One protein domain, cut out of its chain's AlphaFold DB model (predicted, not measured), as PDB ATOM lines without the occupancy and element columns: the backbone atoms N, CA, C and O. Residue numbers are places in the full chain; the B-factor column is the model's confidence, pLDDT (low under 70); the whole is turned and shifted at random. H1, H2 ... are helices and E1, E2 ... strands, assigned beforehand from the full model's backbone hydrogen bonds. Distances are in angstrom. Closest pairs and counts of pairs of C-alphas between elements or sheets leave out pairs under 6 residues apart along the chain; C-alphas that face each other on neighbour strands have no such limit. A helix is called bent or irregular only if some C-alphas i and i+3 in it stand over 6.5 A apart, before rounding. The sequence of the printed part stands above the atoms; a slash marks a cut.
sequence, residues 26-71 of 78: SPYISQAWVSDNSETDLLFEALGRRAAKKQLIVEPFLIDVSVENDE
ATOM      1  N   SER A  26     203.004 189.402 336.951       97.25
ATOM      2  CA  SER A  26     203.870 188.929 335.869       97.25
ATOM      3  C   SER A  26     205.165 188.334 336.421       97.25
ATOM      4  O   SER A  26     205.706 188.879 337.377       97.25
ATOM      5  N   PRO A  27     205.718 187.258 335.832       97.00
ATOM      6  CA  PRO A  27     207.059 186.787 336.177       97.00
ATOM      7  C   PRO A  27     208.179 187.673 335.597       97.00
ATOM      8  O   PRO A  27     209.351 187.436 335.879       97.00
ATOM      9  N   TYR A  28     207.845 188.672 334.774       95.88
ATOM     10  CA  TYR A  28     208.813 189.520 334.085       95.88
ATOM     11  C   TYR A  28     208.908 190.891 334.747       95.88
ATOM     12  O   TYR A  28     207.923 191.627 334.806       95.88
ATOM     13  N   ILE A  29     210.111 191.250 335.205       95.81
ATOM     14  CA  ILE A  29     210.354 192.553 335.831       95.81
ATOM     15  C   ILE A  29     210.066 193.708 334.869       95.81
ATOM     16  O   ILE A  29     209.471 194.681 335.298       95.81
ATOM     17  N   SER A  30     210.356 193.570 333.571       95.00
ATOM     18  CA  SER A  30     210.095 194.608 332.558       95.00
ATOM     19  C   SER A  30     208.619 195.002 332.427       95.00
ATOM     20  O   SER A  30     208.306 196.062 331.902       95.00
ATOM     21  N   GLN A  31     207.698 194.174 332.931       95.88
ATOM     22  CA  GLN A  31     206.260 194.460 332.961       95.88
ATOM     23  C   GLN A  31     205.784 195.025 334.305       95.88
ATOM     24  O   GLN A  31     204.584 195.243 334.490       95.88
ATOM     25  N   ALA A  32     206.692 195.207 335.262       97.06
ATOM     26  CA  ALA A  32     206.359 195.692 336.586       97.06
ATOM     27  C   ALA A  32     205.895 197.148 336.532       97.06
ATOM     28  O   ALA A  32     206.475 197.998 335.858       97.06
ATOM     29  N   TRP A  33     204.854 197.444 337.298       96.88
ATOM     30  CA  TRP A  33     204.411 198.806 337.510       96.88
ATOM     31  C   TRP A  33     205.389 199.510 338.454       96.88
ATOM     32  O   TRP A  33     205.579 199.086 339.595       96.88
ATOM     33  N   VAL A  34     206.013 200.580 337.961       96.44
ATOM     34  CA  VAL A  34     206.924 201.431 338.730       96.44
ATOM     35  C   VAL A  34     206.142 202.468 339.528       96.44
ATOM     36  O   VAL A  34     205.322 203.204 338.984       96.44
ATOM     37  N   SER A  35     206.432 202.523 340.823       96.06
ATOM     38  CA  SER A  35     206.062 203.609 341.721       96.06
ATOM     39  C   SER A  35     207.198 204.627 341.788       96.06
ATOM     40  O   SER A  35     208.361 204.259 341.977       96.06
ATOM     41  N   ASP A  36     206.862 205.908 341.649       94.62
ATOM     42  CA  ASP A  36     207.777 207.042 341.806       94.62
ATOM     43  C   ASP A  36     207.375 207.984 342.959       94.62
ATOM     44  O   ASP A  36     208.042 208.994 343.204       94.62
ATOM     45  N   ASN A  37     206.306 207.649 343.690       95.06
ATOM     46  CA  ASN A  37     205.737 208.475 344.748       95.06
ATOM     47  C   ASN A  37     205.035 207.637 345.832       95.06
ATOM     48  O   ASN A  37     204.580 206.519 345.606       95.06
ATOM     49  N   SER A  38     204.878 208.226 347.020       94.31
ATOM     50  CA  SER A  38     204.328 207.525 348.187       94.31
ATOM     51  C   SER A  38     202.850 207.142 348.058       94.31
ATOM     52  O   SER A  38     202.401 206.209 348.715       94.31
ATOM     53  N   GLU A  39     202.064 207.865 347.256       95.75
ATOM     54  CA  GLU A  39     200.656 207.514 347.026       95.75
ATOM     55  C   GLU A  39     200.548 206.201 346.237       95.75
ATOM     56  O   GLU A  39     199.745 205.325 346.568       95.75
ATOM     57  N   THR A  40     201.427 206.027 345.253       95.62
ATOM     58  CA  THR A  40     201.515 204.812 344.439       95.62
ATOM     59  C   THR A  40     202.051 203.636 345.260       95.62
ATOM     60  O   THR A  40     201.513 202.533 345.160       95.62
ATOM     61  N   ASP A  41     203.005 203.869 346.168       95.88
ATOM     62  CA  ASP A  41     203.468 202.848 347.123       95.88
ATOM     63  C   ASP A  41     202.317 202.315 347.995       95.88
ATOM     64  O   ASP A  41     202.132 201.102 348.132       95.88
ATOM     65  N   LEU A  42     201.486 203.210 348.541       96.38
ATOM     66  CA  LEU A  42     200.322 202.834 349.352       96.38
ATOM     67  C   LEU A  42     199.291 202.035 348.546       96.38
ATOM     68  O   LEU A  42     198.713 201.065 349.060       96.38
ATOM     69  N   LEU A  43     199.069 202.413 347.283       96.00
ATOM     70  CA  LEU A  43     198.225 201.657 346.359       96.00
ATOM     71  C   LEU A  43     198.782 200.243 346.142       96.00
ATOM     72  O   LEU A  43     198.032 199.267 346.241       96.00
ATOM     73  N   PHE A  44     200.085 200.115 345.894       97.19
ATOM     74  CA  PHE A  44     200.742 198.828 345.675       97.19
ATOM     75  C   PHE A  44     200.609 197.926 346.897       97.19
ATOM     76  O   PHE A  44     200.166 196.783 346.773       97.19
ATOM     77  N   GLU A  45     200.883 198.437 348.096       96.75
ATOM     78  CA  GLU A  45     200.685 197.662 349.318       96.75
ATOM     79  C   GLU A  45     199.233 197.191 349.491       96.75
ATOM     80  O   GLU A  45     198.984 196.056 349.906       96.75
ATOM     81  N   ALA A  46     198.248 198.041 349.181       97.19
ATOM     82  CA  ALA A  46     196.838 197.668 349.256       97.19
ATOM     83  C   ALA A  46     196.485 196.552 348.254       97.19
ATOM     84  O   ALA A  46     195.795 195.591 348.622       97.19
ATOM     85  N   LEU A  47     196.988 196.640 347.019       97.38
ATOM     86  CA  LEU A  47     196.827 195.611 345.987       97.38
ATOM     87  C   LEU A  47     197.499 194.295 346.397       97.38
ATOM     88  O   LEU A  47     196.861 193.240 346.332       97.38
ATOM     89  N   GLY A  48     198.729 194.359 346.908       97.50
ATOM     90  CA  GLY A  48     199.465 193.218 347.445       97.50
ATOM     91  C   GLY A  48     198.705 192.527 348.573       97.50
ATOM     92  O   GLY A  48     198.411 191.333 348.489       97.50
ATOM     93  N   ARG A  49     198.287 193.281 349.602       97.75
ATOM     94  CA  ARG A  49     197.492 192.752 350.726       97.75
ATOM     95  C   ARG A  49     196.208 192.074 350.247       97.75
ATOM     96  O   ARG A  49     195.832 191.022 350.765       97.75
ATOM     97  N   ARG A  50     195.525 192.647 349.251       97.56
ATOM     98  CA  ARG A  50     194.322 192.047 348.654       97.56
ATOM     99  C   ARG A  50     194.639 190.742 347.922       97.56
ATOM    100  O   ARG A  50     193.882 189.785 348.067       97.56
ATOM    101  N   ALA A  51     195.720 190.692 347.147       97.69
ATOM    102  CA  ALA A  51     196.125 189.501 346.404       97.69
ATOM    103  C   ALA A  51     196.577 188.360 347.333       97.69
ATOM    104  O   ALA A  51     196.180 187.214 347.119       97.69
ATOM    105  N   ALA A  52     197.301 188.678 348.408       97.69
ATOM    106  CA  ALA A  52     197.674 187.719 349.447       97.69
ATOM    107  C   ALA A  52     196.439 187.138 350.159       97.69
ATOM    108  O   ALA A  52     196.315 185.925 350.300       97.69
ATOM    109  N   LYS A  53     195.448 187.977 350.514       97.88
ATOM    110  CA  LYS A  53     194.160 187.512 351.074       97.88
ATOM    111  C   LYS A  53     193.382 186.596 350.126       97.88
ATOM    112  O   LYS A  53     192.637 185.739 350.586       97.88
ATOM    113  N   LYS A  54     193.542 186.782 348.815       97.56
ATOM    114  CA  LYS A  54     192.975 185.916 347.773       97.56
ATOM    115  C   LYS A  54     193.832 184.682 347.470       97.56
ATOM    116  O   LYS A  54     193.494 183.956 346.543       97.56
ATOM    117  N   GLN A  55     194.921 184.460 348.211       97.62
ATOM    118  CA  GLN A  55     195.814 183.311 348.043       97.62
ATOM    119  C   GLN A  55     196.426 183.231 346.631       97.62
ATOM    120  O   GLN A  55     196.627 182.152 346.085       97.62
ATOM    121  N   LEU A  56     196.714 184.383 346.014       97.88
ATOM    122  CA  LEU A  56     197.388 184.435 344.708       97.88
ATOM    123  C   LEU A  56     198.914 184.478 344.856       97.88
ATOM    124  O   LEU A  56     199.647 183.941 344.028       97.88
ATOM    125  N   ILE A  57     199.380 185.123 345.920       98.19
ATOM    126  CA  ILE A  57     200.787 185.381 346.214       98.19
ATOM    127  C   ILE A  57     201.059 185.268 347.717       98.19
ATOM    128  O   ILE A  57     200.125 185.292 348.524       98.19
ATOM    129  N   VAL A  58     202.335 185.199 348.083       98.06
ATOM    130  CA  VAL A  58     202.834 185.181 349.463       98.06
ATOM    131  C   VAL A  58     203.659 186.437 349.726       98.06
ATOM    132  O   VAL A  58     204.476 186.801 348.887       98.06
ATOM    133  N   GLU A  59     203.416 187.072 350.878       94.25
ATOM    134  CA  GLU A  59     204.214 188.176 351.446       94.25
ATOM    135  C   GLU A  59     204.698 189.218 350.419       94.25
ATOM    136  O   GLU A  59     205.886 189.289 350.130       94.25
ATOM    137  N   PRO A  60     203.804 190.045 349.844       97.56
ATOM    138  CA  PRO A  60     204.219 191.091 348.917       97.56
ATOM    139  C   PRO A  60     204.995 192.204 349.625       97.56
ATOM    140  O   PRO A  60     204.584 192.663 350.693       97.56
ATOM    141  N   PHE A  61     206.054 192.698 348.988       97.62
ATOM    142  CA  PHE A  61     206.864 193.809 349.490       97.62
ATOM    143  C   PHE A  61     207.430 194.665 348.354       97.62
ATOM    144  O   PHE A  61     207.534 194.230 347.205       97.62
ATOM    145  N   LEU A  62     207.763 195.917 348.676       97.50
ATOM    146  CA  LEU A  62     208.367 196.854 347.732       97.50
ATOM    147  C   LEU A  62     209.880 196.650 347.679       97.50
ATOM    148  O   LEU A  62     210.542 196.587 348.716       97.50
ATOM    149  N   ILE A  63     210.431 196.627 346.470       96.44
ATOM    150  CA  ILE A  63     211.876 196.616 346.233       96.44
ATOM    151  C   ILE A  63     212.316 197.847 345.463       96.44
ATOM    152  O   ILE A  63     211.531 198.501 344.784       96.44
ATOM    153  N   ASP A  64     213.599 198.143 345.590       95.44
ATOM    154  CA  ASP A  64     214.297 199.161 344.828       95.44
ATOM    155  C   ASP A  64     214.608 198.745 343.401       95.44
ATOM    156  O   ASP A  64     215.151 197.662 343.185       95.44
ATOM    157  N   VAL A  65     214.402 199.660 342.455       95.56
ATOM    158  CA  VAL A  65     214.820 199.471 341.060       95.56
ATOM    159  C   VAL A  65     215.534 200.701 340.503       95.56
ATOM    160  O   VAL A  65     215.426 201.804 341.056       95.56
ATOM    161  N   SER A  66     216.302 200.502 339.433       94.44
ATOM    162  CA  SER A  66     216.619 201.536 338.440       94.44
ATOM    163  C   SER A  66     215.602 201.468 337.297       94.44
ATOM    164  O   SER A  66     214.930 200.453 337.128       94.44
ATOM    165  N   VAL A  67     215.470 202.551 336.529       92.19
ATOM    166  CA  VAL A  67     214.719 202.551 335.266       92.19
ATOM    167  C   VAL A  67     215.714 202.810 334.143       92.19
ATOM    168  O   VAL A  67     216.379 203.846 334.131       92.19
ATOM    169  N   GLU A  68     215.843 201.849 333.236       91.06
ATOM    170  CA  GLU A  68     216.784 201.848 332.119       91.06
ATOM    171  C   GLU A  68     215.998 201.593 330.833       91.06
ATOM    172  O   GLU A  68     215.306 200.587 330.725       91.06
ATOM    173  N   ASN A  69     216.085 202.500 329.853       89.75
ATOM    174  CA  ASN A  69     215.290 202.431 328.614       89.75
ATOM    175  C   ASN A  69     213.779 202.251 328.871       89.75
ATOM    176  O   ASN A  69     213.133 201.436 328.223       89.75
ATOM    177  N   ASP A  70     213.242 202.993 329.844       87.56
ATOM    178  CA  ASP A  70     211.840 202.930 330.287       87.56
ATOM    179  C   ASP A  70     211.397 201.585 330.901       87.56
ATOM    180  O   ASP A  70     210.216 201.401 331.194       87.56
ATOM    181  N   GLU A  71     212.333 200.674 331.186       90.50
ATOM    182  CA  GLU A  71     212.061 199.408 331.865       90.50
ATOM    183  C   GLU A  71     212.700 199.364 333.262       90.50
ATOM    184  O   GLU A  71     213.833 199.816 333.457       90.50
TER     185      GLU A  71
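AT A GLANCE: This is residues 26 to 71 of the 78 residues of the protein "DUF2849 domain-containing protein" of Gammaproteobacteria bacterium (UniProt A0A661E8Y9). One helix, H1, and one long bent strand, E1, make a flat V: a tight turn joins the two arms at its point, and E1 folds back past H1 before it runs away from it. Residues 26 to 37, a stretch with no named element, wind past the strand to the beginning of H1. The printed part has 46 residues with one named helix and one named strand, in the order H1 E1; the class is mixed, helices and strands. It is only just loose, close to compact, with a radius of gyration of the C-alphas of 11.5 A, and its C-alphas span 34 by 24 by 12 A.

HOW THE PARTS SIT: Start at Ser 26 and go along residues 26 to 37 to reach H1, residues 38 to 53, where every O i to N i+4 pair is within hydrogen-bond range. A tight link of 3 residues leads on to E1, residues 57 to 68, which bends by 76 degrees at residue 60. Look at that bend for the closest C-alphas of H1 and E1, those of Gly 48 and Pro 60, 5.4 A apart. The two elements have 12 pairs of C-alphas within 8 A, and their centres are 11.6 A apart. E1 pairs with no named strand.

IN THESE COORDINATES: Find C-alpha 38 at (204.328, 207.525, 348.187); from there H1 runs 22.6 A to C-alpha 53 at (194.160, 187.512, 351.074). E1 begins at C-alpha 57 and ends at C-alpha 68, at (216.784, 201.848, 332.119), 26.9 A from first to last C-alpha.

THE WHOLE: The two C-alphas farthest apart, those of Lys 53 and Asn 69, are 34.3 A apart. The printed part has no cut. The mean pLDDT of the printed part is 95.9, and no printed residue is under 70.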